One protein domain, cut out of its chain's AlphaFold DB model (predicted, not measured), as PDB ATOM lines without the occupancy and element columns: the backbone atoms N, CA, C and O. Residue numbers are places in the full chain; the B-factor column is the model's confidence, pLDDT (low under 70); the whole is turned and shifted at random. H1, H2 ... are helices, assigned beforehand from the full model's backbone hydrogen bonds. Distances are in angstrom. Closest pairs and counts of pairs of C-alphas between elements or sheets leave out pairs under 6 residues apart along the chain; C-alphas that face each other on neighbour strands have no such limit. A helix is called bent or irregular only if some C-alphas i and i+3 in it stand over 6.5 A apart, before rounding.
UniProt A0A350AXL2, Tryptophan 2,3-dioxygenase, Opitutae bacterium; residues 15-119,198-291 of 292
ATOM      1  N   TRP A  15      29.812   2.933 -24.026       92.38
ATOM      2  CA  TRP A  15      30.759   2.314 -23.099       92.38
ATOM      3  C   TRP A  15      32.164   2.173 -23.691       92.38
ATOM      4  O   TRP A  15      33.131   2.283 -22.940       92.38
ATOM      5  N   ASP A  16      32.297   2.039 -25.013       91.88
ATOM      6  CA  ASP A  16      33.600   2.019 -25.681       91.88
ATOM      7  C   ASP A  16      34.231   3.418 -25.719       91.88
ATOM      8  O   ASP A  16      35.419   3.574 -25.430       91.88
ATOM      9  N   TYR A  17      33.436   4.458 -26.006       92.25
ATOM     10  CA  TYR A  17      33.919   5.841 -26.075       92.25
ATOM     11  C   TYR A  17      34.467   6.339 -24.732       92.25
ATOM     12  O   TYR A  17      35.565   6.895 -24.679       92.25
ATOM     13  N   ILE A  18      33.723   6.126 -23.642       94.12
ATOM     14  CA  ILE A  18      34.154   6.554 -22.302       94.12
ATOM     15  C   ILE A  18      35.038   5.524 -21.589       94.12
ATOM     16  O   ILE A  18      35.449   5.764 -20.455       94.12
ATOM     17  N   GLN A  19      35.306   4.381 -22.231       95.62
ATOM     18  CA  GLN A  19      36.011   3.238 -21.645       95.62
ATOM     19  C   GLN A  19      35.390   2.805 -20.307       95.62
ATOM     20  O   GLN A  19      36.087   2.681 -19.300       95.62
ATOM     21  N   LEU A  20      34.068   2.600 -20.287       95.56
ATOM     22  CA  LEU A  20      33.276   2.408 -19.067       95.56
ATOM     23  C   LEU A  20      33.797   1.252 -18.207       95.56
ATOM     24  O   LEU A  20      33.937   1.423 -17.002       95.56
ATOM     25  N   ASP A  21      34.136   0.111 -18.809       95.81
ATOM     26  CA  ASP A  21      34.623  -1.056 -18.063       95.81
ATOM     27  C   ASP A  21      35.981  -0.797 -17.398       95.81
ATOM     28  O   ASP A  21      36.211  -1.213 -16.264       95.81
ATOM     29  N   LEU A  22      36.875  -0.056 -18.065       96.50
ATOM     30  CA  LEU A  22      38.139   0.366 -17.460       96.50
ATOM     31  C   LEU A  22      37.880   1.375 -16.341       96.50
ATOM     32  O   LEU A  22      38.422   1.228 -15.247       96.50
ATOM     33  N   LEU A  23      37.038   2.380 -16.606       96.12
ATOM     34  CA  LEU A  23      36.691   3.410 -15.638       96.12
ATOM     35  C   LEU A  23      36.058   2.799 -14.387       96.12
ATOM     36  O   LEU A  23      36.427   3.206 -13.297       96.12
ATOM     37  N   LEU A  24      35.160   1.819 -14.516       95.94
ATOM     38  CA  LEU A  24      34.518   1.147 -13.382       95.94
ATOM     39  C   LEU A  24      35.369   0.015 -12.769       95.94
ATOM     40  O   LEU A  24      35.117  -0.438 -11.653       95.94
ATOM     41  N   GLY A  25      36.402  -0.449 -13.477       96.31
ATOM     42  CA  GLY A  25      37.326  -1.487 -13.009       96.31
ATOM     43  C   GLY A  25      38.447  -0.975 -12.097       96.31
ATOM     44  O   GLY A  25      39.123  -1.767 -11.440       96.31
ATOM     45  N   ILE A  26      38.671   0.343 -12.030       96.38
ATOM     46  CA  ILE A  26      39.761   0.943 -11.238       96.38
ATOM     47  C   ILE A  26      39.360   1.335  -9.801       96.38
ATOM     48  O   ILE A  26      40.209   1.834  -9.059       96.38
ATOM     49  N   GLN A  27      38.117   1.098  -9.356       95.12
ATOM     50  CA  GLN A  27      37.690   1.313  -7.956       95.12
ATOM     51  C   GLN A  27      38.103   0.152  -7.033       95.12
ATOM     52  O   GLN A  27      37.265  -0.507  -6.419       95.12
ATOM     53  N   ASN A  28      39.407  -0.101  -6.927       92.88
ATOM     54  CA  ASN A  28      39.953  -1.180  -6.101       92.88
ATOM     55  C   ASN A  28      40.234  -0.697  -4.669       92.88
ATOM     56  O   ASN A  28      41.194   0.044  -4.442       92.88
ATOM     57  N   THR A  29      39.409  -1.117  -3.707       93.88
ATOM     58  CA  THR A  29      39.590  -0.822  -2.275       93.88
ATOM     59  C   THR A  29      40.662  -1.719  -1.644       93.88
ATOM     60  O   THR A  29      40.921  -2.832  -2.103       93.88
ATOM     61  N   LYS A  30      41.316  -1.237  -0.583       91.00
ATOM     62  CA  LYS A  30      42.303  -2.000   0.202       91.00
ATOM     63  C   LYS A  30      41.671  -2.797   1.338       91.00
ATOM     64  O   LYS A  30      42.299  -3.712   1.867       91.00
ATOM     65  N   THR A  31      40.470  -2.422   1.749       92.75
ATOM     66  CA  THR A  31      39.726  -3.025   2.847       92.75
ATOM     67  C   THR A  31      38.371  -3.527   2.352       92.75
ATOM     68  O   THR A  31      37.924  -3.211   1.247       92.75
ATOM     69  N   SER A  32      37.710  -4.326   3.190       93.50
ATOM     70  CA  SER A  32      36.330  -4.770   2.980       93.50
ATOM     71  C   SER A  32      35.292  -3.799   3.561       93.50
ATOM     72  O   SER A  32      34.129  -4.174   3.679       93.50
ATOM     73  N   ILE A  33      35.705  -2.607   4.009       94.81
ATOM     74  CA  ILE A  33      34.802  -1.586   4.552       94.81
ATOM     75  C   ILE A  33      34.123  -0.884   3.371       94.81
ATOM     76  O   ILE A  33      34.802  -0.469   2.430       94.81
ATOM     77  N   SER A  34      32.792  -0.794   3.406       94.00
ATOM     78  CA  SER A  34      31.971  -0.368   2.266       94.00
ATOM     79  C   SER A  34      32.334   1.043   1.806       94.00
ATOM     80  O   SER A  34      32.598   1.282   0.621       94.00
ATOM     81  N   ASP A  35      32.450   1.963   2.759       94.62
ATOM     82  CA  ASP A  35      32.603   3.385   2.476       94.62
ATOM     83  C   ASP A  35      34.010   3.791   2.016       94.62
ATOM     84  O   ASP A  35      34.212   4.903   1.516       94.62
ATOM     85  N   GLU A  36      34.982   2.870   2.033       94.69
ATOM     86  CA  GLU A  36      36.255   3.098   1.338       94.69
ATOM     87  C   GLU A  36      36.022   3.336  -0.165       94.69
ATOM     88  O   GLU A  36      36.726   4.138  -0.784       94.69
ATOM     89  N   LYS A  37      34.999   2.701  -0.759       95.00
ATOM     90  CA  LYS A  37      34.652   2.905  -2.170       95.00
ATOM     91  C   LYS A  37      34.197   4.337  -2.445       95.00
ATOM     92  O   LYS A  37      34.567   4.889  -3.484       95.00
ATOM     93  N   VAL A  38      33.440   4.950  -1.532       95.12
ATOM     94  CA  VAL A  38      33.013   6.356  -1.642       95.12
ATOM     95  C   VAL A  38      34.235   7.266  -1.593       95.12
ATOM     96  O   VAL A  38      34.433   8.083  -2.496       95.12
ATOM     97  N   PHE A  39      35.107   7.061  -0.602       92.94
ATOM     98  CA  PHE A  39      36.341   7.828  -0.450       92.94
ATOM     99  C   PHE A  39      37.234   7.730  -1.696       92.94
ATOM    100  O   PHE A  39      37.694   8.750  -2.209       92.94
ATOM    101  N   LEU A  40      37.453   6.521  -2.222       93.25
ATOM    102  CA  LEU A  40      38.256   6.295  -3.425       93.25
ATOM    103  C   LEU A  40      37.646   6.973  -4.659       93.25
ATOM    104  O   LEU A  40      38.343   7.686  -5.383       93.25
ATOM    105  N   THR A  41      36.349   6.765  -4.888       95.12
ATOM    106  CA  THR A  41      35.652   7.271  -6.080       95.12
ATOM    107  C   THR A  41      35.594   8.797  -6.082       95.12
ATOM    108  O   THR A  41      35.821   9.411  -7.124       95.12
ATOM    109  N   TYR A  42      35.386   9.427  -4.920       94.88
ATOM    110  CA  TYR A  42      35.470  10.881  -4.778       94.88
ATOM    111  C   TYR A  42      36.814  11.421  -5.290       94.88
ATOM    112  O   TYR A  42      36.840  12.312  -6.138       94.88
ATOM    113  N   HIS A  43      37.936  10.848  -4.840       93.75
ATOM    114  CA  HIS A  43      39.261  11.310  -5.261       93.75
ATOM    115  C   HIS A  43      39.502  11.086  -6.759       93.75
ATOM    116  O   HIS A  43      40.106  11.934  -7.411       93.75
ATOM    117  N   GLN A  44      38.992   9.990  -7.331       95.81
ATOM    118  CA  GLN A  44      39.053   9.758  -8.778       95.81
ATOM    119  C   GLN A  44      38.287  10.838  -9.556       95.81
ATOM    120  O   GLN A  44      38.814  11.374 -10.527       95.81
ATOM    121  N   ILE A  45      37.085  11.214  -9.106       95.94
ATOM    122  CA  ILE A  45      36.290  12.292  -9.716       95.94
ATOM    123  C   ILE A  45      37.024  13.637  -9.621       95.94
ATOM    124  O   ILE A  45      37.088  14.370 -10.609       95.94
ATOM    125  N   VAL A  46      37.619  13.953  -8.467       95.56
ATOM    126  CA  VAL A  46      38.416  15.179  -8.288       95.56
ATOM    127  C   VAL A  46      39.593  15.221  -9.265       95.56
ATOM    128  O   VAL A  46      39.795  16.234  -9.930       95.56
ATOM    129  N   GLU A  47      40.333  14.120  -9.421       96.75
ATOM    130  CA  GLU A  47      41.448  14.041 -10.374       96.75
ATOM    131  C   GLU A  47      40.984  14.164 -11.838       96.75
ATOM    132  O   GLU A  47      41.692  14.756 -12.657       96.75
ATOM    133  N   LEU A  48      39.782  13.685 -12.184       97.81
ATOM    134  CA  LEU A  48      39.192  13.917 -13.508       97.81
ATOM    135  C   LEU A  48      38.883  15.406 -13.735       97.81
ATOM    136  O   LEU A  48      39.198  15.938 -14.800       97.81
ATOM    137  N   TYR A  49      38.341  16.113 -12.740       98.38
ATOM    138  CA  TYR A  49      38.130  17.561 -12.850       98.38
ATOM    139  C   TYR A  49      39.442  18.350 -12.881       98.38
ATOM    140  O   TYR A  49      39.554  19.286 -13.672       98.38
ATOM    141  N   TYR A  50      40.460  17.965 -12.105       97.94
ATOM    142  CA  TYR A  50      41.793  18.566 -12.230       97.94
ATOM    143  C   TYR A  50      42.386  18.358 -13.621       97.94
ATOM    144  O   TYR A  50      43.007  19.278 -14.152       97.94
ATOM    145  N   SER A  51      42.131  17.211 -14.251       98.38
ATOM    146  CA  SER A  51      42.526  16.979 -15.640       98.38
ATOM    147  C   SER A  51      41.865  17.974 -16.600       98.38
ATOM    148  O   SER A  51      42.535  18.515 -17.479       98.38
ATOM    149  N   LEU A  52      40.583  18.300 -16.394       98.62
ATOM    150  CA  LEU A  52      39.879  19.325 -17.175       98.62
ATOM    151  C   LEU A  52      40.416  20.739 -16.910       98.62
ATOM    152  O   LEU A  52      40.590  21.508 -17.853       98.62
ATOM    153  N   VAL A  53      40.731  21.085 -15.659       98.62
ATOM    154  CA  VAL A  53      41.370  22.373 -15.332       98.62
ATOM    155  C   VAL A  53      42.732  22.482 -16.020       98.62
ATOM    156  O   VAL A  53      43.005  23.470 -16.698       98.62
ATOM    157  N   LEU A  54      43.562  21.440 -15.928       98.12
ATOM    158  CA  LEU A  54      44.847  21.379 -16.621       98.12
ATOM    159  C   LEU A  54      44.695  21.430 -18.134       98.12
ATOM    160  O   LEU A  54      45.544  22.018 -18.800       98.12
ATOM    161  N   HIS A  55      43.653  20.820 -18.694       98.00
ATOM    162  CA  HIS A  55      43.388  20.896 -20.122       98.00
ATOM    163  C   HIS A  55      43.228  22.351 -20.570       98.00
ATOM    164  O   HIS A  55      43.857  22.748 -21.548       98.00
ATOM    165  N   GLU A  56      42.453  23.160 -19.843       98.12
ATOM    166  CA  GLU A  56      42.294  24.575 -20.186       98.12
ATOM    167  C   GLU A  56      43.556  25.394 -19.893       98.12
ATOM    168  O   GLU A  56      43.971  26.163 -20.758       98.12
ATOM    169  N   LEU A  57      44.221  25.186 -18.748       96.94
ATOM    170  CA  LEU A  57      45.482  25.873 -18.427       96.94
ATOM    171  C   LEU A  57      46.531  25.642 -19.508       96.94
ATOM    172  O   LEU A  57      47.102  26.595 -20.025       96.94
ATOM    173  N   ASN A  58      46.732  24.389 -19.918       95.75
ATOM    174  CA  ASN A  58      47.699  24.027 -20.952       95.75
ATOM    175  C   ASN A  58      47.412  24.679 -22.307       95.75
ATOM    176  O   ASN A  58      48.310  24.744 -23.138       95.75
ATOM    177  N   ARG A  59      46.184  25.136 -22.564       95.06
ATOM    178  CA  ARG A  59      45.855  25.884 -23.783       95.06
ATOM    179  C   ARG A  59      46.164  27.373 -23.664       95.06
ATOM    180  O   ARG A  59      46.306  28.014 -24.694       95.06
ATOM    181  N   LEU A  60      46.260  27.904 -22.447       95.19
ATOM    182  CA  LEU A  60      46.590  29.305 -22.179       95.19
ATOM    183  C   LEU A  60      48.101  29.544 -22.063       95.19
ATOM    184  O   LEU A  60      48.587  30.597 -22.464       95.19
ATOM    185  N   ILE A  61      48.840  28.570 -21.527       92.31
ATOM    186  CA  ILE A  61      50.266  28.732 -21.190       92.31
ATOM    187  C   ILE A  61      51.230  28.256 -22.284       92.31
ATOM    188  O   ILE A  61      52.444  28.322 -22.111       92.31
ATOM    189  N   ARG A  62      50.711  27.715 -23.393       88.50
ATOM    190  CA  ARG A  62      51.551  27.232 -24.495       88.50
ATOM    191  C   ARG A  62      52.054  28.403 -25.348       88.50
ATOM    192  O   ARG A  62      51.219  29.190 -25.800       88.50
ATOM    193  N   PRO A  63      53.366  28.479 -25.639       77.25
ATOM    194  CA  PRO A  63      53.951  29.546 -26.451       77.25
ATOM    195  C   PRO A  63      53.344  29.694 -27.842       77.25
ATOM    196  O   PRO A  63      53.276  30.801 -28.366       77.25
ATOM    197  N   GLU A  64      52.901  28.590 -28.439       83.62
ATOM    198  CA  GLU A  64      52.443  28.547 -29.827       83.62
ATOM    199  C   GLU A  64      50.973  28.955 -29.992       83.62
ATOM    200  O   GLU A  64      50.468  28.990 -31.113       83.62
ATOM    201  N   VAL A  65      50.260  29.215 -28.891       83.12
ATOM    202  CA  VAL A  65      48.838  29.563 -28.918       83.12
ATOM    203  C   VAL A  65      48.685  31.077 -28.838       83.12
ATOM    204  O   VAL A  65      49.084  31.707 -27.854       83.12
ATOM    205  N   GLU A  66      48.065  31.655 -29.868       87.50
ATOM    206  CA  GLU A  66      47.531  33.011 -29.792       87.50
ATOM    207  C   GLU A  66      46.286  33.014 -28.907       87.50
ATOM    208  O   GLU A  66      45.365  32.211 -29.075       87.50
ATOM    209  N   VAL A  67      46.288  33.912 -27.930       93.38
ATOM    210  CA  VAL A  67      45.268  33.997 -26.893       93.38
ATOM    211  C   VAL A  67      44.656  35.383 -26.987       93.38
ATOM    212  O   VAL A  67      45.284  36.369 -26.615       93.38
ATOM    213  N   ASP A  68      43.431  35.460 -27.500       95.75
ATOM    214  CA  ASP A  68      42.639  36.684 -27.431       95.75
ATOM    215  C   ASP A  68      41.828  36.753 -26.122       95.75
ATOM    216  O   ASP A  68      41.741  35.791 -25.349       95.75
ATOM    217  N   VAL A  69      41.221  37.916 -25.872       96.81
ATOM    218  CA  VAL A  69      40.428  38.181 -24.661       96.81
ATOM    219  C   VAL A  69      39.273  37.186 -24.509       96.81
ATOM    220  O   VAL A  69      39.038  36.682 -23.411       96.81
ATOM    221  N   ALA A  70      38.549  36.890 -25.593       97.50
ATOM    222  CA  ALA A  70      37.369  36.029 -25.552       97.50
ATOM    223  C   ALA A  70      37.757  34.575 -25.254       97.50
ATOM    224  O   ALA A  70      37.109  33.892 -24.457       97.50
ATOM    225  N   PHE A  71      38.854  34.114 -25.851       97.25
ATOM    226  CA  PHE A  71      39.429  32.809 -25.595       97.25
ATOM    227  C   PHE A  71      39.878  32.686 -24.138       97.25
ATOM    228  O   PHE A  71      39.482  31.729 -23.464       97.25
ATOM    229  N   PHE A  72      40.636  33.662 -23.629       97.50
ATOM    230  CA  PHE A  72      41.110  33.678 -22.243       97.50
ATOM    231  C   PHE A  72      39.947  33.655 -21.242       97.50
ATOM    232  O   PHE A  72      39.917  32.803 -20.347       97.50
ATOM    233  N   ALA A  73      38.944  34.519 -21.443       98.38
ATOM    234  CA  ALA A  73      37.738  34.584 -20.618       98.38
ATOM    235  C   ALA A  73      36.997  33.239 -20.581       98.38
ATOM    236  O   ALA A  73      36.693  32.715 -19.507       98.38
ATOM    237  N   GLU A  74      36.750  32.633 -21.745       98.50
ATOM    238  CA  GLU A  74      36.015  31.370 -21.826       98.50
ATOM    239  C   GLU A  74      36.782  30.214 -21.168       98.50
ATOM    240  O   GLU A  74      36.180  29.339 -20.538       98.50
ATOM    241  N   ARG A  75      38.118  30.194 -21.262       98.25
ATOM    242  CA  ARG A  75      38.931  29.198 -20.550       98.25
ATOM    243  C   ARG A  75      38.839  29.375 -19.033       98.25
ATOM    244  O   ARG A  75      38.595  28.386 -18.340       98.25
ATOM    245  N   LEU A  76      38.948  30.604 -18.521       98.50
ATOM    246  CA  LEU A  76      38.758  30.895 -17.094       98.50
ATOM    247  C   LEU A  76      37.361  30.491 -16.609       98.50
ATOM    248  O   LEU A  76      37.231  29.833 -15.578       98.50
ATOM    249  N   LEU A  77      36.312  30.809 -17.371       98.69
ATOM    250  CA  LEU A  77      34.938  30.408 -17.058       98.69
ATOM    251  C   LEU A  77      34.791  28.887 -16.948       98.69
ATOM    252  O   LEU A  77      34.148  28.392 -16.022       98.69
ATOM    253  N   ARG A  78      35.398  28.128 -17.868       98.69
ATOM    254  CA  ARG A  78      35.397  26.658 -17.826       98.69
ATOM    255  C   ARG A  78      36.132  26.123 -16.603       98.69
ATOM    256  O   ARG A  78      35.557  25.312 -15.884       98.69
ATOM    257  N   MET A  79      37.335  26.622 -16.319       98.75
ATOM    258  CA  MET A  79      38.089  26.227 -15.124       98.75
ATOM    259  C   MET A  79      37.316  26.526 -13.839       98.75
ATOM    260  O   MET A  79      37.203  25.655 -12.981       98.75
ATOM    261  N   ASN A  80      36.700  27.707 -13.744       98.69
ATOM    262  CA  ASN A  80      35.855  28.085 -12.613       98.69
ATOM    263  C   ASN A  80      34.670  27.124 -12.445       98.69
ATOM    264  O   ASN A  80      34.393  26.695 -11.329       98.69
ATOM    265  N   ARG A  81      34.005  26.724 -13.539       98.62
ATOM    266  CA  ARG A  81      32.934  25.711 -13.496       98.62
ATOM    267  C   ARG A  81      33.440  24.370 -12.954       98.62
ATOM    268  O   ARG A  81      32.792  23.789 -12.087       98.62
ATOM    269  N   TYR A  82      34.596  23.895 -13.414       98.56
ATOM    270  CA  TYR A  82      35.175  22.628 -12.948       98.56
ATOM    271  C   TYR A  82      35.565  22.680 -11.465       98.56
ATOM    272  O   TYR A  82      35.268  21.749 -10.721       98.56
ATOM    273  N   LEU A  83      36.154  23.789 -11.010       98.31
ATOM    274  CA  LEU A  83      36.494  23.979  -9.599       98.31
ATOM    275  C   LEU A  83      35.252  24.076  -8.707       98.31
ATOM    276  O   LEU A  83      35.248  23.490  -7.629       98.31
ATOM    277  N   CYS A  84      34.172  24.725  -9.162       98.06
ATOM    278  CA  CYS A  84      32.896  24.702  -8.442       98.06
ATOM    279  C   CYS A  84      32.387  23.267  -8.231       98.06
ATOM    280  O   CYS A  84      31.919  22.945  -7.142       98.06
ATOM    281  N   HIS A  85      32.510  22.387  -9.230       97.44
ATOM    282  CA  HIS A  85      32.132  20.980  -9.065       97.44
ATOM    283  C   HIS A  85      33.021  20.238  -8.065       97.44
ATOM    284  O   HIS A  85      32.497  19.447  -7.287       97.44
ATOM    285  N   ILE A  86      34.330  20.509  -8.042       95.81
ATOM    286  CA  ILE A  86      35.236  19.940  -7.032       95.81
ATOM    287  C   ILE A  86      34.822  20.386  -5.624       95.81
ATOM    288  O   ILE A  86      34.743  19.556  -4.725       95.81
ATOM    289  N   ILE A  87      34.529  21.676  -5.435       94.88
ATOM    290  CA  ILE A  87      34.118  22.218  -4.133       94.88
ATOM    291  C   ILE A  87      32.807  21.575  -3.674       94.88
ATOM    292  O   ILE A  87      32.727  21.083  -2.555       94.88
ATOM    293  N   ASN A  88      31.806  21.497  -4.553       93.38
ATOM    294  CA  ASN A  88      30.525  20.871  -4.220       93.38
ATOM    295  C   ASN A  88      30.671  19.366  -3.951       93.38
ATOM    296  O   ASN A  88      29.955  18.812  -3.121       93.38
ATOM    297  N   ALA A  89      31.616  18.690  -4.610       91.94
ATOM    298  CA  ALA A  89      31.847  17.268  -4.389       91.94
ATOM    299  C   ALA A  89      32.280  16.952  -2.943       91.94
ATOM    300  O   ALA A  89      32.119  15.809  -2.519       91.94
ATOM    301  N   PHE A  90      32.774  17.922  -2.157       90.31
ATOM    302  CA  PHE A  90      33.063  17.710  -0.731       90.31
ATOM    303  C   PHE A  90      31.830  17.318   0.089       90.31
ATOM    304  O   PHE A  90      31.992  16.697   1.139       90.31
ATOM    305  N   GLU A  91      30.609  17.593  -0.376       92.50
ATOM    306  CA  GLU A  91      29.392  17.070   0.253       92.50
ATOM    307  C   GLU A  91      29.344  15.536   0.223       92.50
ATOM    308  O   GLU A  91      28.863  14.926   1.174       92.50
ATOM    309  N   VAL A  92      29.927  14.893  -0.798       92.00
ATOM    310  CA  VAL A  92      30.059  13.426  -0.858       92.00
ATOM    311  C   VAL A  92      30.954  12.924   0.269       92.00
ATOM    312  O   VAL A  92      30.631  11.929   0.908       92.00
ATOM    313  N   LEU A  93      32.057  13.621   0.554       89.44
ATOM    314  CA  LEU A  93      32.905  13.274   1.694       89.44
ATOM    315  C   LEU A  93      32.262  13.632   3.030       89.44
ATOM    316  O   LEU A  93      32.494  12.934   4.005       89.44
ATOM    317  N   THR A  94      31.508  14.724   3.104       89.81
ATOM    318  CA  THR A  94      30.981  15.233   4.376       89.81
ATOM    319  C   THR A  94      29.743  14.461   4.812       89.81
ATOM    320  O   THR A  94      29.650  14.078   5.968       89.81
ATOM    321  N   TYR A  95      28.815  14.203   3.890       92.31
ATOM    322  CA  TYR A  95      27.500  13.627   4.185       92.31
ATOM    323  C   TYR A  95      27.251  12.279   3.503       92.31
ATOM    324  O   TYR A  95      26.305  11.583   3.858       92.31
ATOM    325  N   GLY A  96      28.067  11.919   2.509       91.88
ATOM    326  CA  GLY A  96      27.983  10.639   1.798       91.88
ATOM    327  C   GLY A  96      28.948   9.569   2.311       91.88
ATOM    328  O   GLY A  96      28.980   8.483   1.740       91.88
ATOM    329  N   LEU A  97      29.738   9.878   3.343       92.62
ATOM    330  CA  LEU A  97      30.708   8.981   3.964       92.62
ATOM    331  C   LEU A  97      30.332   8.779   5.432       92.62
ATOM    332  O   LEU A  97      30.201   9.758   6.163       92.62
ATOM    333  N   ASP A  98      30.197   7.537   5.881       94.12
ATOM    334  CA  ASP A  98      29.981   7.214   7.285       94.12
ATOM    335  C   ASP A  98      31.250   7.478   8.110       94.12
ATOM    336  O   ASP A  98      32.357   7.022   7.790       94.12
ATOM    337  N   THR A  99      31.096   8.233   9.199       90.88
ATOM    338  CA  THR A  99      32.219   8.634  10.048       90.88
ATOM    339  C   THR A  99      32.870   7.444  10.748       90.88
ATOM    340  O   THR A  99      34.097   7.395  10.852       90.88
ATOM    341  N   GLU A 100      32.099   6.470  11.228       91.06
ATOM    342  CA  GLU A 100      32.656   5.322  11.942       91.06
ATOM    343  C   GLU A 100      33.457   4.426  10.987       91.06
ATOM    344  O   GLU A 100      34.589   4.035  11.297       91.06
ATOM    345  N   GLU A 101      32.924   4.162   9.792       92.75
ATOM    346  CA  GLU A 101      33.628   3.432   8.740       92.75
ATOM    347  C   GLU A 101      34.906   4.157   8.304       92.75
ATOM    348  O   GLU A 101      35.981   3.539   8.280       92.75
ATOM    349  N   PHE A 102      34.835   5.471   8.060       90.69
ATOM    350  CA  PHE A 102      36.003   6.295   7.739       90.69
ATOM    351  C   PHE A 102      37.098   6.184   8.796       90.69
ATOM    352  O   PHE A 102      38.262   5.926   8.469       90.69
ATOM    353  N   LEU A 103      36.746   6.311  10.077       88.12
ATOM    354  CA  LEU A 103      37.700   6.218  11.183       88.12
ATOM    355  C   LEU A 103      38.348   4.829  11.315       88.12
ATOM    356  O   LEU A 103      39.459   4.715  11.857       88.12
ATOM    357  N   ARG A 104      37.695   3.778  10.807       89.38
ATOM    358  CA  ARG A 104      38.244   2.418  10.744       89.38
ATOM    359  C   ARG A 104      39.204   2.255   9.569       89.38
ATOM    360  O   ARG A 104      40.355   1.871   9.798       89.38
ATOM    361  N   PHE A 105      38.792   2.570   8.336       88.81
ATOM    362  CA  PHE A 105      39.648   2.326   7.168       88.81
ATOM    363  C   PHE A 105      40.790   3.339   7.033       88.81
ATOM    364  O   PHE A 105      41.857   2.977   6.539       88.81
ATOM    365  N   ARG A 106      40.656   4.580   7.527       84.00
ATOM    366  CA  ARG A 106      41.724   5.596   7.409       84.00
ATOM    367  C   ARG A 106      43.053   5.170   8.031       84.00
ATOM    368  O   ARG A 106      44.108   5.552   7.537       84.00
ATOM    369  N   ARG A 107      43.018   4.347   9.088       77.25
ATOM    370  CA  ARG A 107      44.228   3.795   9.730       77.25
ATOM    371  C   ARG A 107      44.942   2.785   8.828       77.25
ATOM    372  O   ARG A 107      46.144   2.585   8.963       77.25
ATOM    373  N   LEU A 108      44.198   2.172   7.907       78.81
ATOM    374  CA  LEU A 108      44.653   1.160   6.952       78.81
ATOM    375  C   LEU A 108      45.084   1.770   5.608       78.81
ATOM    376  O   LEU A 108      45.873   1.162   4.886       78.81
ATOM    377  N   LEU A 109      44.644   2.995   5.289       71.62
ATOM    378  CA  LEU A 109      45.098   3.741   4.105       71.62
ATOM    379  C   LEU A 109      46.592   4.108   4.159       71.62
ATOM    380  O   LEU A 109      47.191   4.442   3.130       71.62
ATOM    381  N   GLY A 110      47.210   3.996   5.338       64.75
ATOM    382  CA  GLY A 110      48.598   4.361   5.571       64.75
ATOM    383  C   GLY A 110      48.809   5.856   5.361       64.75
ATOM    384  O   GLY A 110      47.991   6.681   5.757       64.75
ATOM    385  N   ASN A 111      49.915   6.192   4.704       61.03
ATOM    386  CA  ASN A 111      50.374   7.567   4.578       61.03
ATOM    387  C   ASN A 111      49.860   8.301   3.324       61.03
ATOM    388  O   ASN A 111      50.409   9.324   2.947       61.03
ATOM    389  N   ALA A 112      48.846   7.795   2.619       58.69
ATOM    390  CA  ALA A 112      48.355   8.487   1.426       58.69
ATOM    391  C   ALA A 112      47.740   9.851   1.799       58.69
ATOM    392  O   ALA A 112      46.907   9.946   2.704       58.69
ATOM    393  N   SER A 113      48.159  10.909   1.106       67.56
ATOM    394  CA  SER A 113      47.714  12.284   1.353       67.56
ATOM    395  C   SER A 113      47.446  12.997   0.032       67.56
ATOM    396  O   SER A 113      48.201  12.814  -0.925       67.56
ATOM    397  N   GLY A 114      46.428  13.870  -0.001       67.88
ATOM    398  CA  GLY A 114      46.140  14.758  -1.142       67.88
ATOM    399  C   GLY A 114      47.339  15.621  -1.552       67.88
ATOM    400  O   GLY A 114      47.445  16.056  -2.695       67.88
ATOM    401  N   PHE A 115      48.320  15.746  -0.654       70.62
ATOM    402  CA  PHE A 115      49.662  16.231  -0.943       70.62
ATOM    403  C   PHE A 115      50.287  15.689  -2.237       70.62
ATOM    404  O   PHE A 115      50.999  16.418  -2.929       70.62
ATOM    405  N   GLN A 116      50.060  14.404  -2.506       80.69
ATOM    406  CA  GLN A 116      50.692  13.641  -3.575       80.69
ATOM    407  C   GLN A 116      49.931  13.754  -4.907       80.69
ATOM    408  O   GLN A 116      50.260  13.037  -5.853       80.69
ATOM    409  N   SER A 117      48.932  14.641  -5.009       90.88
ATOM    410  CA  SER A 117      48.262  14.940  -6.277       90.88
ATOM    411  C   SER A 117      49.199  15.722  -7.201       90.88
ATOM    412  O   SER A 117      49.418  16.923  -7.033       90.88
ATOM    413  N   VAL A 118      49.764  15.039  -8.201       93.62
ATOM    414  CA  VAL A 118      50.634  15.666  -9.210       93.62
ATOM    415  C   VAL A 118      49.870  16.684 -10.062       93.62
ATOM    416  O   VAL A 118      50.432  17.715 -10.432       93.62
ATOM    417  N   GLN A 119      48.582  16.440 -10.337       96.44
ATOM    418  CA  GLN A 119      47.767  17.361 -11.128       96.44
ATOM    419  C   GLN A 119      47.510  18.663 -10.371       96.44
ATOM    420  O   GLN A 119      47.682  19.730 -10.957       96.44
ATOM    421  N   TRP A 198      49.294  33.915 -14.642       95.81
ATOM    422  CA  TRP A 198      49.615  35.246 -14.130       95.81
ATOM    423  C   TRP A 198      50.381  36.104 -15.137       95.81
ATOM    424  O   TRP A 198      49.985  37.239 -15.400       95.81
ATOM    425  N   GLN A 199      51.433  35.556 -15.748       94.19
ATOM    426  CA  GLN A 199      52.231  36.264 -16.750       94.19
ATOM    427  C   GLN A 199      51.384  36.656 -17.964       94.19
ATOM    428  O   GLN A 199      51.450  37.800 -18.410       94.19
ATOM    429  N   ARG A 200      50.521  35.753 -18.451       93.88
ATOM    430  CA  ARG A 200      49.577  36.046 -19.545       93.88
ATOM    431  C   ARG A 200      48.606  37.162 -19.182       93.88
ATOM    432  O   ARG A 200      48.408  38.087 -19.964       93.88
ATOM    433  N   PHE A 201      48.033  37.114 -17.979       96.19
ATOM    434  CA  PHE A 201      47.177  38.192 -17.493       96.19
ATOM    435  C   PHE A 201      47.922  39.531 -17.452       96.19
ATOM    436  O   PHE A 201      47.423  40.523 -17.978       96.19
ATOM    437  N   MET A 202      49.124  39.557 -16.877       95.38
ATOM    438  CA  MET A 202      49.908  40.783 -16.725       95.38
ATOM    439  C   MET A 202      50.362  41.392 -18.051       95.38
ATOM    440  O   MET A 202      50.405  42.618 -18.171       95.38
ATOM    441  N   GLN A 203      50.693  40.558 -19.034       92.69
ATOM    442  CA  GLN A 203      51.143  40.998 -20.354       92.69
ATOM    443  C   GLN A 203      49.983  41.524 -21.202       92.69
ATOM    444  O   GLN A 203      50.069  42.637 -21.722       92.69
ATOM    445  N   ASP A 204      48.889  40.763 -21.284       93.44
ATOM    446  CA  ASP A 204      47.884  40.960 -22.333       93.44
ATOM    447  C   ASP A 204      46.539  41.500 -21.801       93.44
ATOM    448  O   ASP A 204      45.773  42.106 -22.552       93.44
ATOM    449  N   PHE A 205      46.226  41.310 -20.509       96.06
ATOM    450  CA  PHE A 205      44.855  41.467 -19.990       96.06
ATOM    451  C   PHE A 205      44.714  42.257 -18.679       96.06
ATOM    452  O   PHE A 205      43.599  42.375 -18.169       96.06
ATOM    453  N   LYS A 206      45.791  42.827 -18.127       95.31
ATOM    454  CA  LYS A 206      45.801  43.474 -16.795       95.31
ATOM    455  C   LYS A 206      44.757  44.587 -16.615       95.31
ATOM    456  O   LYS A 206      44.237  44.793 -15.512       95.31
ATOM    457  N   ASP A 207      44.445  45.285 -17.706       96.31
ATOM    458  CA  ASP A 207      43.511  46.413 -17.746       96.31
ATOM    459  C   ASP A 207      42.062  45.966 -18.028       96.31
ATOM    460  O   ASP A 207      41.136  46.774 -17.984       96.31
ATOM    461  N   ASN A 208      41.832  44.670 -18.275       97.88
ATOM    462  CA  ASN A 208      40.504  44.107 -18.480       97.88
ATOM    463  C   ASN A 208      39.870  43.690 -17.139       97.88
ATOM    464  O   ASN A 208      40.288  42.724 -16.497       97.88
ATOM    465  N   ALA A 209      38.826  44.416 -16.731       97.69
ATOM    466  CA  ALA A 209      38.124  44.177 -15.472       97.69
ATOM    467  C   ALA A 209      37.412  42.813 -15.418       97.69
ATOM    468  O   ALA A 209      37.422  42.166 -14.375       97.69
ATOM    469  N   GLU A 210      36.833  42.346 -16.527       97.75
ATOM    470  CA  GLU A 210      36.157  41.044 -16.576       97.75
ATOM    471  C   GLU A 210      37.153  39.901 -16.361       97.75
ATOM    472  O   GLU A 210      36.925  39.021 -15.530       97.75
ATOM    473  N   ILE A 211      38.295  39.946 -17.053       98.25
ATOM    474  CA  ILE A 211      39.353  38.950 -16.871       98.25
ATOM    475  C   ILE A 211      39.876  38.970 -15.435       98.25
ATOM    476  O   ILE A 211      40.055  37.906 -14.841       98.25
ATOM    477  N   ARG A 212      40.079  40.159 -14.856       98.25
ATOM    478  CA  ARG A 212      40.519  40.306 -13.464       98.25
ATOM    479  C   ARG A 212      39.569  39.606 -12.490       98.25
ATOM    480  O   ARG A 212      40.031  38.861 -11.628       98.25
ATOM    481  N   GLU A 213      38.260  39.794 -12.646       98.31
ATOM    482  CA  GLU A 213      37.253  39.142 -11.799       98.31
ATOM    483  C   GLU A 213      37.213  37.623 -12.001       98.31
ATOM    484  O   GLU A 213      37.141  36.859 -11.034       98.31
ATOM    485  N   LEU A 214      37.309  37.153 -13.247       98.62
ATOM    486  CA  LEU A 214      37.367  35.722 -13.546       98.62
ATOM    487  C   LEU A 214      38.609  35.054 -12.943       98.62
ATOM    488  O   LEU A 214      38.516  33.926 -12.451       98.62
ATOM    489  N   LEU A 215      39.742  35.757 -12.957       98.00
ATOM    490  CA  LEU A 215      41.013  35.308 -12.405       98.00
ATOM    491  C   LEU A 215      40.995  35.302 -10.868       98.00
ATOM    492  O   LEU A 215      41.356  34.298 -10.253       98.00
ATOM    493  N   LYS A 216      40.472  36.364 -10.240       97.44
ATOM    494  CA  LYS A 216      40.241  36.409  -8.787       97.44
ATOM    495  C   LYS A 216      39.281  35.303  -8.337       97.44
ATOM    496  O   LYS A 216      39.500  34.672  -7.306       97.44
ATOM    497  N   ARG A 217      38.244  35.004  -9.130       98.25
ATOM    498  CA  ARG A 217      37.335  33.879  -8.871       98.25
ATOM    499  C   ARG A 217      38.035  32.524  -8.974       98.25
ATOM    500  O   ARG A 217      37.783  31.674  -8.126       98.25
ATOM    501  N   PHE A 218      38.899  32.319  -9.967       98.50
ATOM    502  CA  PHE A 218      39.696  31.094 -10.089       98.50
ATOM    503  C   PHE A 218      40.549  30.862  -8.842       98.50
ATOM    504  O   PHE A 218      40.505  29.787  -8.242       98.50
ATOM    505  N   ASP A 219      41.246  31.907  -8.406       96.88
ATOM    506  CA  ASP A 219      42.070  31.893  -7.204       96.88
ATOM    507  C   ASP A 219      41.247  31.613  -5.942       96.88
ATOM    508  O   ASP A 219      41.594  30.746  -5.142       96.88
ATOM    509  N   ARG A 220      40.087  32.267  -5.803       95.19
ATOM    510  CA  ARG A 220      39.155  32.019  -4.700       95.19
ATOM    511  C   ARG A 220      38.755  30.551  -4.620       95.19
ATOM    512  O   ARG A 220      38.856  29.950  -3.553       95.19
ATOM    513  N   LEU A 221      38.303  29.984  -5.737       96.75
ATOM    514  CA  LEU A 221      37.815  28.611  -5.786       96.75
ATOM    515  C   LEU A 221      38.938  27.624  -5.447       96.75
ATOM    516  O   LEU A 221      38.746  26.728  -4.630       96.75
ATOM    517  N   PHE A 222      40.122  27.809  -6.038       94.69
ATOM    518  CA  PHE A 222      41.245  26.894  -5.855       94.69
ATOM    519  C   PHE A 222      41.897  27.015  -4.471       94.69
ATOM    520  O   PHE A 222      42.179  26.008  -3.826       94.69
ATOM    521  N   ASN A 223      42.141  28.239  -3.994       90.00
ATOM    522  CA  ASN A 223      42.960  28.476  -2.806       90.00
ATOM    523  C   ASN A 223      42.173  28.758  -1.531       90.00
ATOM    524  O   ASN A 223      42.743  28.564  -0.455       90.00
ATOM    525  N   LEU A 224      40.926  29.226  -1.612       89.69
ATOM    526  CA  LEU A 224      40.129  29.586  -0.437       89.69
ATOM    527  C   LEU A 224      38.977  28.601  -0.240       89.69
ATOM    528  O   LEU A 224      38.984  27.842   0.727       89.69
ATOM    529  N   ASP A 225      38.035  28.554  -1.181       92.31
ATOM    530  CA  ASP A 225      36.798  27.783  -1.035       92.31
ATOM    531  C   ASP A 225      37.088  26.268  -0.971       92.31
ATOM    532  O   ASP A 225      36.518  25.566  -0.138       92.31
ATOM    533  N   TRP A 226      38.041  25.760  -1.769       91.12
ATOM    534  CA  TRP A 226      38.497  24.366  -1.667       91.12
ATOM    535  C   TRP A 226      39.062  24.037  -0.279       91.12
ATOM    536  O   TRP A 226      38.762  22.981   0.277       91.12
ATOM    537  N   LYS A 227      39.861  24.942   0.311       84.75
ATOM    538  CA  LYS A 227      40.447  24.738   1.646       84.75
ATOM    539  C   LYS A 227      39.377  24.764   2.729       84.75
ATOM    540  O   LYS A 227      39.432  23.938   3.635       84.75
ATOM    541  N   GLU A 228      38.423  25.686   2.630       86.25
ATOM    542  CA  GLU A 228      37.298  25.795   3.561       86.25
ATOM    543  C   GLU A 228      36.438  24.522   3.519       86.25
ATOM    544  O   GLU A 228      36.183  23.922   4.564       86.25
ATOM    545  N   ALA A 229      36.095  24.036   2.321       89.69
ATOM    546  CA  ALA A 229      35.343  22.796   2.134       89.69
ATOM    547  C   ALA A 229      36.112  21.560   2.638       89.69
ATOM    548  O   ALA A 229      35.567  20.738   3.378       89.69
ATOM    549  N   HIS A 230      37.404  21.456   2.310       86.81
ATOM    550  CA  HIS A 230      38.267  20.374   2.784       86.81
ATOM    551  C   HIS A 230      38.408  20.370   4.311       86.81
ATOM    552  O   HIS A 230      38.332  19.316   4.947       86.81
ATOM    553  N   LEU A 231      38.596  21.546   4.914       83.06
ATOM    554  CA  LEU A 231      38.653  21.706   6.363       83.06
ATOM    555  C   LEU A 231      37.320  21.323   7.013       83.06
ATOM    556  O   LEU A 231      37.330  20.594   8.001       83.06
ATOM    557  N   GLY A 232      36.194  21.757   6.445       85.62
ATOM    558  CA  GLY A 232      34.856  21.396   6.910       85.62
ATOM    559  C   GLY A 232      34.635  19.883   6.936       85.62
ATOM    560  O   GLY A 232      34.263  19.339   7.976       85.62
ATOM    561  N   ALA A 233      34.958  19.187   5.840       87.38
ATOM    562  CA  ALA A 233      34.860  17.729   5.759       87.38
ATOM    563  C   ALA A 233      35.761  17.025   6.793       87.38
ATOM    564  O   ALA A 233      35.340  16.078   7.457       87.38
ATOM    565  N   ALA A 234      36.996  17.508   6.980       83.88
ATOM    566  CA  ALA A 234      37.912  16.956   7.978       83.88
ATOM    567  C   ALA A 234      37.395  17.155   9.411       83.88
ATOM    568  O   ALA A 234      37.446  16.234  10.225       83.88
ATOM    569  N   ILE A 235      36.869  18.343   9.723       84.06
ATOM    570  CA  ILE A 235      36.275  18.648  11.028       84.06
ATOM    571  C   ILE A 235      35.069  17.754  11.292       84.06
ATOM    572  O   ILE A 235      34.993  17.176  12.376       84.06
ATOM    573  N   HIS A 236      34.163  17.613  10.322       87.25
ATOM    574  CA  HIS A 236      32.963  16.787  10.451       87.25
ATOM    575  C   HIS A 236      33.299  15.375  10.950       87.25
ATOM    576  O   HIS A 236      32.725  14.908  11.928       87.25
ATOM    577  N   HIS A 237      34.317  14.749  10.353       84.56
ATOM    578  CA  HIS A 237      34.700  13.373  10.672       84.56
ATOM    579  C   HIS A 237      35.655  13.217  11.860       84.56
ATOM    580  O   HIS A 237      35.722  12.146  12.461       84.56
ATOM    581  N   MET A 238      36.442  14.243  12.195       79.12
ATOM    582  CA  MET A 238      37.550  14.115  13.160       79.12
ATOM    583  C   MET A 238      37.366  14.919  14.456       79.12
ATOM    584  O   MET A 238      38.170  14.768  15.378       79.12
ATOM    585  N   SER A 239      36.352  15.784  14.552       69.12
ATOM    586  CA  SER A 239      36.103  16.665  15.710       69.12
ATOM    587  C   SER A 239      35.781  15.917  17.008       69.12
ATOM    588  O   SER A 239      36.298  16.292  18.055       69.12
ATOM    589  N   GLY A 240      35.021  14.819  16.941       56.44
ATOM    590  CA  GLY A 240      34.632  14.013  18.108       56.44
ATOM    591  C   GLY A 240      35.732  13.116  18.695       56.44
ATOM    592  O   GLY A 240      35.483  12.367  19.640       56.44
ATOM    593  N   MET A 241      36.957  13.147  18.158       54.66
ATOM    594  CA  MET A 241      38.053  12.326  18.671       54.66
ATOM    595  C   MET A 241      38.671  12.968  19.927       54.66
ATOM    596  O   MET A 241      39.263  14.042  19.861       54.66
ATOM    597  N   HIS A 242      38.615  12.272  21.074       46.00
ATOM    598  CA  HIS A 242      39.187  12.713  22.367       46.00
ATOM    599  C   HIS A 242      40.694  13.043  22.333       46.00
ATOM    600  O   HIS A 242      41.230  13.653  23.259       46.00
ATOM    601  N   ARG A 243      41.402  12.634  21.275       51.47
ATOM    602  CA  ARG A 243      42.753  13.085  20.934       51.47
ATOM    603  C   ARG A 243      42.722  13.603  19.504       51.47
ATOM    604  O   ARG A 243      42.130  12.956  18.646       51.47
ATOM    605  N   VAL A 244      43.421  14.709  19.235       52.97
ATOM    606  CA  VAL A 244      43.698  15.146  17.858       52.97
ATOM    607  C   VAL A 244      44.514  14.045  17.178       52.97
ATOM    608  O   VAL A 244      45.735  13.979  17.327       52.97
ATOM    609  N   GLU A 245      43.844  13.133  16.475       54.88
ATOM    610  CA  GLU A 245      44.525  12.137  15.663       54.88
ATOM    611  C   GLU A 245      45.138  12.812  14.432       54.88
ATOM    612  O   GLU A 245      44.550  13.710  13.820       54.88
ATOM    613  N   ARG A 246      46.360  12.393  14.086       58.91
ATOM    614  CA  ARG A 246      47.149  12.934  12.967       58.91
ATOM    615  C   ARG A 246      46.417  12.711  11.642       58.91
ATOM    616  O   ARG A 246      45.684  11.733  11.523       58.91
ATOM    617  N   ALA A 247      46.638  13.562  10.636       57.50
ATOM    618  CA  ALA A 247      46.211  13.240   9.268       57.50
ATOM    619  C   ALA A 247      46.859  11.932   8.791       57.50
ATOM    620  O   ALA A 247      47.906  11.534   9.303       57.50
ATOM    621  N   THR A 248      46.285  11.304   7.761       53.50
ATOM    622  CA  THR A 248      46.927  10.172   7.066       53.50
ATOM    623  C   THR A 248      48.341  10.546   6.605       53.50
ATOM    624  O   THR A 248      49.260   9.757   6.735       53.50
ATOM    625  N   GLY A 249      48.573  11.805   6.218       51.72
ATOM    626  CA  GLY A 249      49.901  12.350   5.906       51.72
ATOM    627  C   GLY A 249      50.833  12.637   7.101       51.72
ATOM    628  O   GLY A 249      51.858  13.285   6.914       51.72
ATOM    629  N   GLY A 250      50.490  12.249   8.332       49.16
ATOM    630  CA  GLY A 250      51.320  12.447   9.532       49.16
ATOM    631  C   GLY A 250      51.349  13.874  10.106       49.16
ATOM    632  O   GLY A 250      51.918  14.082  11.180       49.16
ATOM    633  N   SER A 251      50.716  14.847   9.442       53.41
ATOM    634  CA  SER A 251      50.665  16.248   9.877       53.41
ATOM    635  C   SER A 251      49.583  16.507  10.934       53.41
ATOM    636  O   SER A 251      48.565  15.807  11.025       53.41
ATOM    637  N   ASN A 252      49.782  17.557  11.738       62.12
ATOM    638  CA  ASN A 252      48.705  18.150  12.530       62.12
ATOM    639  C   ASN A 252      47.763  18.893  11.571       62.12
ATOM    640  O   ASN A 252      48.008  20.049  11.232       62.12
ATOM    641  N   TRP A 253      46.710  18.215  11.112       63.06
ATOM    642  CA  TRP A 253      45.788  18.732  10.096       63.06
ATOM    643  C   TRP A 253      45.129  20.051  10.502       63.06
ATOM    644  O   TRP A 253      44.974  20.922   9.654       63.06
ATOM    645  N   ARG A 254      44.830  20.245  11.796       63.53
ATOM    646  CA  ARG A 254      44.302  21.518  12.309       63.53
ATOM    647  C   ARG A 254      45.316  22.633  12.102       63.53
ATOM    648  O   ARG A 254      44.976  23.666  11.554       63.53
ATOM    649  N   GLN A 255      46.577  22.436  12.481       59.44
ATOM    650  CA  GLN A 255      47.602  23.465  12.273       59.44
ATOM    651  C   GLN A 255      47.956  23.658  10.794       59.44
ATOM    652  O   GLN A 255      48.168  24.792  10.391       59.44
ATOM    653  N   TYR A 256      47.994  22.595   9.992       57.84
ATOM    654  CA  TYR A 256      48.317  22.666   8.565       57.84
ATOM    655  C   TYR A 256      47.232  23.390   7.755       57.84
ATOM    656  O   TYR A 256      47.556  24.221   6.914       57.84
ATOM    657  N   LEU A 257      45.954  23.120   8.040       60.56
ATOM    658  CA  LEU A 257      44.834  23.758   7.345       60.56
ATOM    659  C   LEU A 257      44.523  25.167   7.884       60.56
ATOM    660  O   LEU A 257      43.973  25.977   7.147       60.56
ATOM    661  N   VAL A 258      44.888  25.480   9.137       56.12
ATOM    662  CA  VAL A 258      44.556  26.763   9.791       56.12
ATOM    663  C   VAL A 258      45.721  27.757   9.862       56.12
ATOM    664  O   VAL A 258      45.506  28.957   9.714       56.12
ATOM    665  N   LYS A 259      46.974  27.326  10.081       52.31
ATOM    666  CA  LYS A 259      48.136  28.239  10.089       52.31
ATOM    667  C   LYS A 259      48.594  28.523   8.654       52.31
ATOM    668  O   LYS A 259      49.698  28.172   8.252       52.31
ATOM    669  N   GLY A 260      47.738  29.211   7.900       45.78
ATOM    670  CA  GLY A 260      47.945  29.592   6.501       45.78
ATOM    671  C   GLY A 260      48.999  30.678   6.258       45.78
ATOM    672  O   GLY A 260      49.396  30.872   5.115       45.78
ATOM    673  N   LYS A 261      49.531  31.334   7.300       40.69
ATOM    674  CA  LYS A 261      50.419  32.504   7.136       40.69
ATOM    675  C   LYS A 261      51.745  32.257   6.410       40.69
ATOM    676  O   LYS A 261      52.420  33.224   6.082       40.69
ATOM    677  N   ARG A 262      52.166  31.006   6.201       43.50
ATOM    678  CA  ARG A 262      53.428  30.695   5.497       43.50
ATOM    679  C   ARG A 262      53.336  29.592   4.453       43.50
ATOM    680  O   ARG A 262      54.343  29.307   3.824       43.50
ATOM    681  N   VAL A 263      52.183  28.942   4.301       51.12
ATOM    682  CA  VAL A 263      52.151  27.666   3.572       51.12
ATOM    683  C   VAL A 263      51.288  27.727   2.322       51.12
ATOM    684  O   VAL A 263      51.591  26.987   1.412       51.12
ATOM    685  N   HIS A 264      50.307  28.626   2.180       57.06
ATOM    686  CA  HIS A 264      49.641  28.812   0.880       57.06
ATOM    687  C   HIS A 264      48.894  30.150   0.770       57.06
ATOM    688  O   HIS A 264      47.691  30.190   1.078       57.06
ATOM    689  N   PRO A 265      49.548  31.229   0.315       68.75
ATOM    690  CA  PRO A 265      48.815  32.394  -0.140       68.75
ATOM    691  C   PRO A 265      48.030  32.076  -1.423       68.75
ATOM    692  O   PRO A 265      48.270  31.085  -2.113       68.75
ATOM    693  N   VAL A 266      47.050  32.930  -1.681       87.12
ATOM    694  CA  VAL A 266      46.376  33.103  -2.969       87.12
ATOM    695  C   VAL A 266      47.389  33.240  -4.114       87.12
ATOM    696  O   VAL A 266      48.504  33.719  -3.905       87.12
ATOM    697  N   PHE A 267      47.018  32.816  -5.319       92.00
ATOM    698  CA  PHE A 267      47.878  32.892  -6.501       92.00
ATOM    699  C   PHE A 267      48.191  34.322  -6.925       92.00
ATOM    700  O   PHE A 267      49.273  34.547  -7.471       92.00
ATOM    701  N   TYR A 268      47.264  35.256  -6.682       93.25
ATOM    702  CA  TYR A 268      47.342  36.638  -7.160       93.25
ATOM    703  C   TYR A 268      47.200  37.639  -6.007       93.25
ATOM    704  O   TYR A 268      46.169  38.309  -5.921       93.25
ATOM    705  N   PRO A 269      48.176  37.741  -5.086       89.31
ATOM    706  CA  PRO A 269      48.077  38.599  -3.900       89.31
ATOM    707  C   PRO A 269      47.627  40.036  -4.194       89.31
ATOM    708  O   PRO A 269      46.875  40.615  -3.418       89.31
ATOM    709  N   GLU A 270      48.025  40.590  -5.339       90.44
ATOM    710  CA  GLU A 270      47.710  41.947  -5.785       90.44
ATOM    711  C   GLU A 270      46.231  42.159  -6.147       90.44
ATOM    712  O   GLU A 270      45.790  43.300  -6.270       90.44
ATOM    713  N   LEU A 271      45.455  41.086  -6.335       93.25
ATOM    714  CA  LEU A 271      44.015  41.153  -6.617       93.25
ATOM    715  C   LEU A 271      43.146  41.116  -5.349       93.25
ATOM    716  O   LEU A 271      41.916  41.231  -5.437       93.25
ATOM    717  N   TRP A 272      43.755  40.928  -4.180       91.75
ATOM    718  CA  TRP A 272      43.052  40.726  -2.918       91.75
ATOM    719  C   TRP A 272      43.247  41.889  -1.959       91.75
ATOM    720  O   TRP A 272      44.366  42.323  -1.690       91.75
ATOM    721  N   GLU A 273      42.151  42.330  -1.351       90.69
ATOM    722  CA  GLU A 273      42.226  43.238  -0.217       90.69
ATOM    723  C   GLU A 273      42.651  42.470   1.040       90.69
ATOM    724  O   GLU A 273      42.193  41.353   1.310       90.69
ATOM    725  N   ALA A 274      43.476  43.097   1.881       86.69
ATOM    726  CA  ALA A 274      43.940  42.478   3.126       86.69
ATOM    727  C   ALA A 274      42.776  42.068   4.053       86.69
ATOM    728  O   ALA A 274      42.874  41.087   4.793       86.69
ATOM    729  N   SER A 275      41.659  42.800   4.005       88.06
ATOM    730  CA  SER A 275      40.438  42.498   4.758       88.06
ATOM    731  C   SER A 275      39.743  41.219   4.282       88.06
ATOM    732  O   SER A 275      39.228  40.478   5.117       88.06
ATOM    733  N   GLU A 276      39.758  40.921   2.980       88.75
ATOM    734  CA  GLU A 276      39.155  39.706   2.418       88.75
ATOM    735  C   GLU A 276      39.906  38.457   2.887       88.75
ATOM    736  O   GLU A 276      39.291  37.495   3.356       88.75
ATOM    737  N   LEU A 277      41.241  38.500   2.821       86.25
ATOM    738  CA  LEU A 277      42.096  37.402   3.274       86.25
ATOM    739  C   LEU A 277      41.976  37.198   4.785       86.25
ATOM    740  O   LEU A 277      41.832  36.066   5.247       86.25
ATOM    741  N   LYS A 278      41.942  38.288   5.560       84.44
ATOM    742  CA  LYS A 278      41.724  38.221   7.007       84.44
ATOM    743  C   LYS A 278      40.361  37.613   7.352       84.44
ATOM    744  O   LYS A 278      40.283  36.749   8.218       84.44
ATOM    745  N   ALA A 279      39.298  38.018   6.657       85.81
ATOM    746  CA  ALA A 279      37.966  37.460   6.872       85.81
ATOM    747  C   ALA A 279      37.917  35.955   6.555       85.81
ATOM    748  O   ALA A 279      37.210  35.206   7.225       85.81
ATOM    749  N   PHE A 280      38.661  35.493   5.544       85.19
ATOM    750  CA  PHE A 280      38.829  34.063   5.279       85.19
ATOM    751  C   PHE A 280      39.561  33.338   6.419       85.19
ATOM    752  O   PHE A 280      39.077  32.306   6.886       85.19
ATOM    753  N   GLU A 281      40.680  33.886   6.909       80.88
ATOM    754  CA  GLU A 281      41.399  33.320   8.060       80.88
ATOM    755  C   GLU A 281      40.478  33.198   9.285       80.88
ATOM    756  O   GLU A 281      40.435  32.151   9.931       80.88
ATOM    757  N   GLU A 282      39.696  34.240   9.575       83.12
ATOM    758  CA  GLU A 282      38.743  34.270  10.688       83.12
ATOM    759  C   GLU A 282      37.648  33.197  10.549       83.12
ATOM    760  O   GLU A 282      37.342  32.520  11.533       83.12
ATOM    761  N   ARG A 283      37.110  32.960   9.341       82.88
ATOM    762  CA  ARG A 283      36.146  31.867   9.097       82.88
ATOM    763  C   ARG A 283      36.760  30.489   9.330       82.88
ATOM    764  O   ARG A 283      36.177  29.678  10.048       82.88
ATOM    765  N   CYS A 284      37.952  30.232   8.791       80.06
ATOM    766  CA  CYS A 284      38.658  28.965   9.001       80.06
ATOM    767  C   CYS A 284      38.970  28.716  10.487       80.06
ATOM    768  O   CYS A 284      38.808  27.599  10.984       80.06
ATOM    769  N   MET A 285      39.377  29.761  11.218       77.19
ATOM    770  CA  MET A 285      39.572  29.695  12.668       77.19
ATOM    771  C   MET A 285      38.266  29.356  13.393       77.19
ATOM    772  O   MET A 285      38.271  28.474  14.251       77.19
ATOM    773  N   ALA A 286      37.160  30.016  13.032       79.00
ATOM    774  CA  ALA A 286      35.849  29.801  13.641       79.00
ATOM    775  C   ALA A 286      35.347  28.361  13.455       79.00
ATOM    776  O   ALA A 286      34.825  27.764  14.399       79.00
ATOM    777  N   LEU A 287      35.557  27.771  12.270       75.31
ATOM    778  CA  LEU A 287      35.237  26.364  12.010       75.31
ATOM    779  C   LEU A 287      35.955  25.437  12.998       75.31
ATOM    780  O   LEU A 287      35.342  24.537  13.569       75.31
ATOM    781  N   VAL A 288      37.245  25.678  13.252       70.94
ATOM    782  CA  VAL A 288      38.023  24.850  14.183       70.94
ATOM    783  C   VAL A 288      37.641  25.096  15.637       70.94
ATOM    784  O   VAL A 288      37.551  24.131  16.397       70.94
ATOM    785  N   THR A 289      37.398  26.340  16.052       71.38
ATOM    786  CA  THR A 289      37.036  26.640  17.447       71.38
ATOM    787  C   THR A 289      35.672  26.087  17.829       71.38
ATOM    788  O   THR A 289      35.546  25.547  18.921       71.38
ATOM    789  N   ASN A 290      34.686  26.163  16.932       71.12
ATOM    790  CA  ASN A 290      33.315  25.707  17.189       71.12
ATOM    791  C   ASN A 290      33.164  24.177  17.146       71.12
ATOM    792  O   ASN A 290      32.085  23.661  17.414       71.12
ATOM    793  N   SER A 291      34.227  23.464  16.768       60.16
ATOM    794  CA  SER A 291      34.256  22.003  16.664       60.16
ATOM    795  C   SER A 291      34.883  21.285  17.867       60.16
ATOM    796  O   SER A 291      35.012  20.062  17.833       60.16
TER     797      SER A 291
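This is residues 15 to 119 and 198 to 291 of the 292 residues of the protein "Tryptophan 2,3-dioxygenase" of Opitutae bacterium (UniProt A0A350AXL2). Four long helices lie side by side in a flat row, in the order H2, H3, H6, H8; H6, bent but running nearly straight, is the longest. Short H4 crosses the row near one end, H5 sits near the other, and H7 packs on H8; residues 16 to 22, with part of H1, stick out beyond H2. The 199 printed residues hold eight named helices, H1 to H8 in chain order, and no named strand; the class is all helix. The whole is compact, with a radius of gyration of the C-alphas of 19.0 A, and its C-alphas span 52 by 50 by 24 A.

H6, residues 209 to 238, was assigned as one helix by its hydrogen bonds but is bent: C-alphas 222 and 225 are 6.6 A apart. Its arms are H6a, residues 209 to 222, 20.0 A, beginning at C-alpha 209 (38.124, 44.177, -15.472), and H6b, residues 225 to 238, 19.7 A. H3, residues 69 to 95, is 40.0 A long, H2, residues 36 to 60, is 36.7 A, and H8, residues 274 to 289, is 22.4 A, ending at C-alpha 289 (37.036, 26.640, 17.447). The shorter helices are H1, residues 20 to 25, H4, residues 99 to 105, H5, residues 198 to 205, and H7, residues 253 to 258. C-alpha 20 of H1 is at (33.276, 2.408, -19.067).

H6 is the hub, touching four other helices; its arms stand at a shallow tilt of 18 degrees. H3 touches H6a, closest C-alphas Asn 80 and Phe 218 at 5.5 A, the same way at a shallow tilt of 26 degrees. With residues 86 to 94 alone H3 touches H6b, closest C-alphas Thr 94 and Ala 233 at 4.8 A. H2 and H3 form a hairpin, opposite ways at a shallow tilt of 9 degrees, closest C-alphas Val 53 and Met 79 at 5.1 A. H8 touches H6b with residues 284 to 288 alone, closest C-alphas Glu 228 and Cys 284 at 6.4 A. H7 and H8 form a hairpin, closest C-alphas Val 258 and Cys 284 at 6.3 A. H4 only just touches H6b, with 3 pairs of C-alphas within 8 A, about perpendicular at 86 degrees; the closest are Thr 99 and His 237, 5.4 A. H5 and H6a touch only at the corner, and only just, with 3 pairs; the closest C-alphas are Phe 205 and Ile 211, 6.8 A. H1 touches no helix. Every O i to N i+4 pair is within hydrogen-bond range in H1, H2, H4, H5, H6a, H6b, H7 and H8, and 19 of 23 are in H3.

The two C-alphas farthest apart are those of Glu 66 and His 242, 56.6 A. Residues 120 to 197 are not printed; C-alphas 119 and 198 are 18.2 A apart across this cut. The links H6 to H7 and H7 to H8 are long. The mean pLDDT of the printed part is 86.0; residues 110 to 114, 239 to 265 and 291 are under 70.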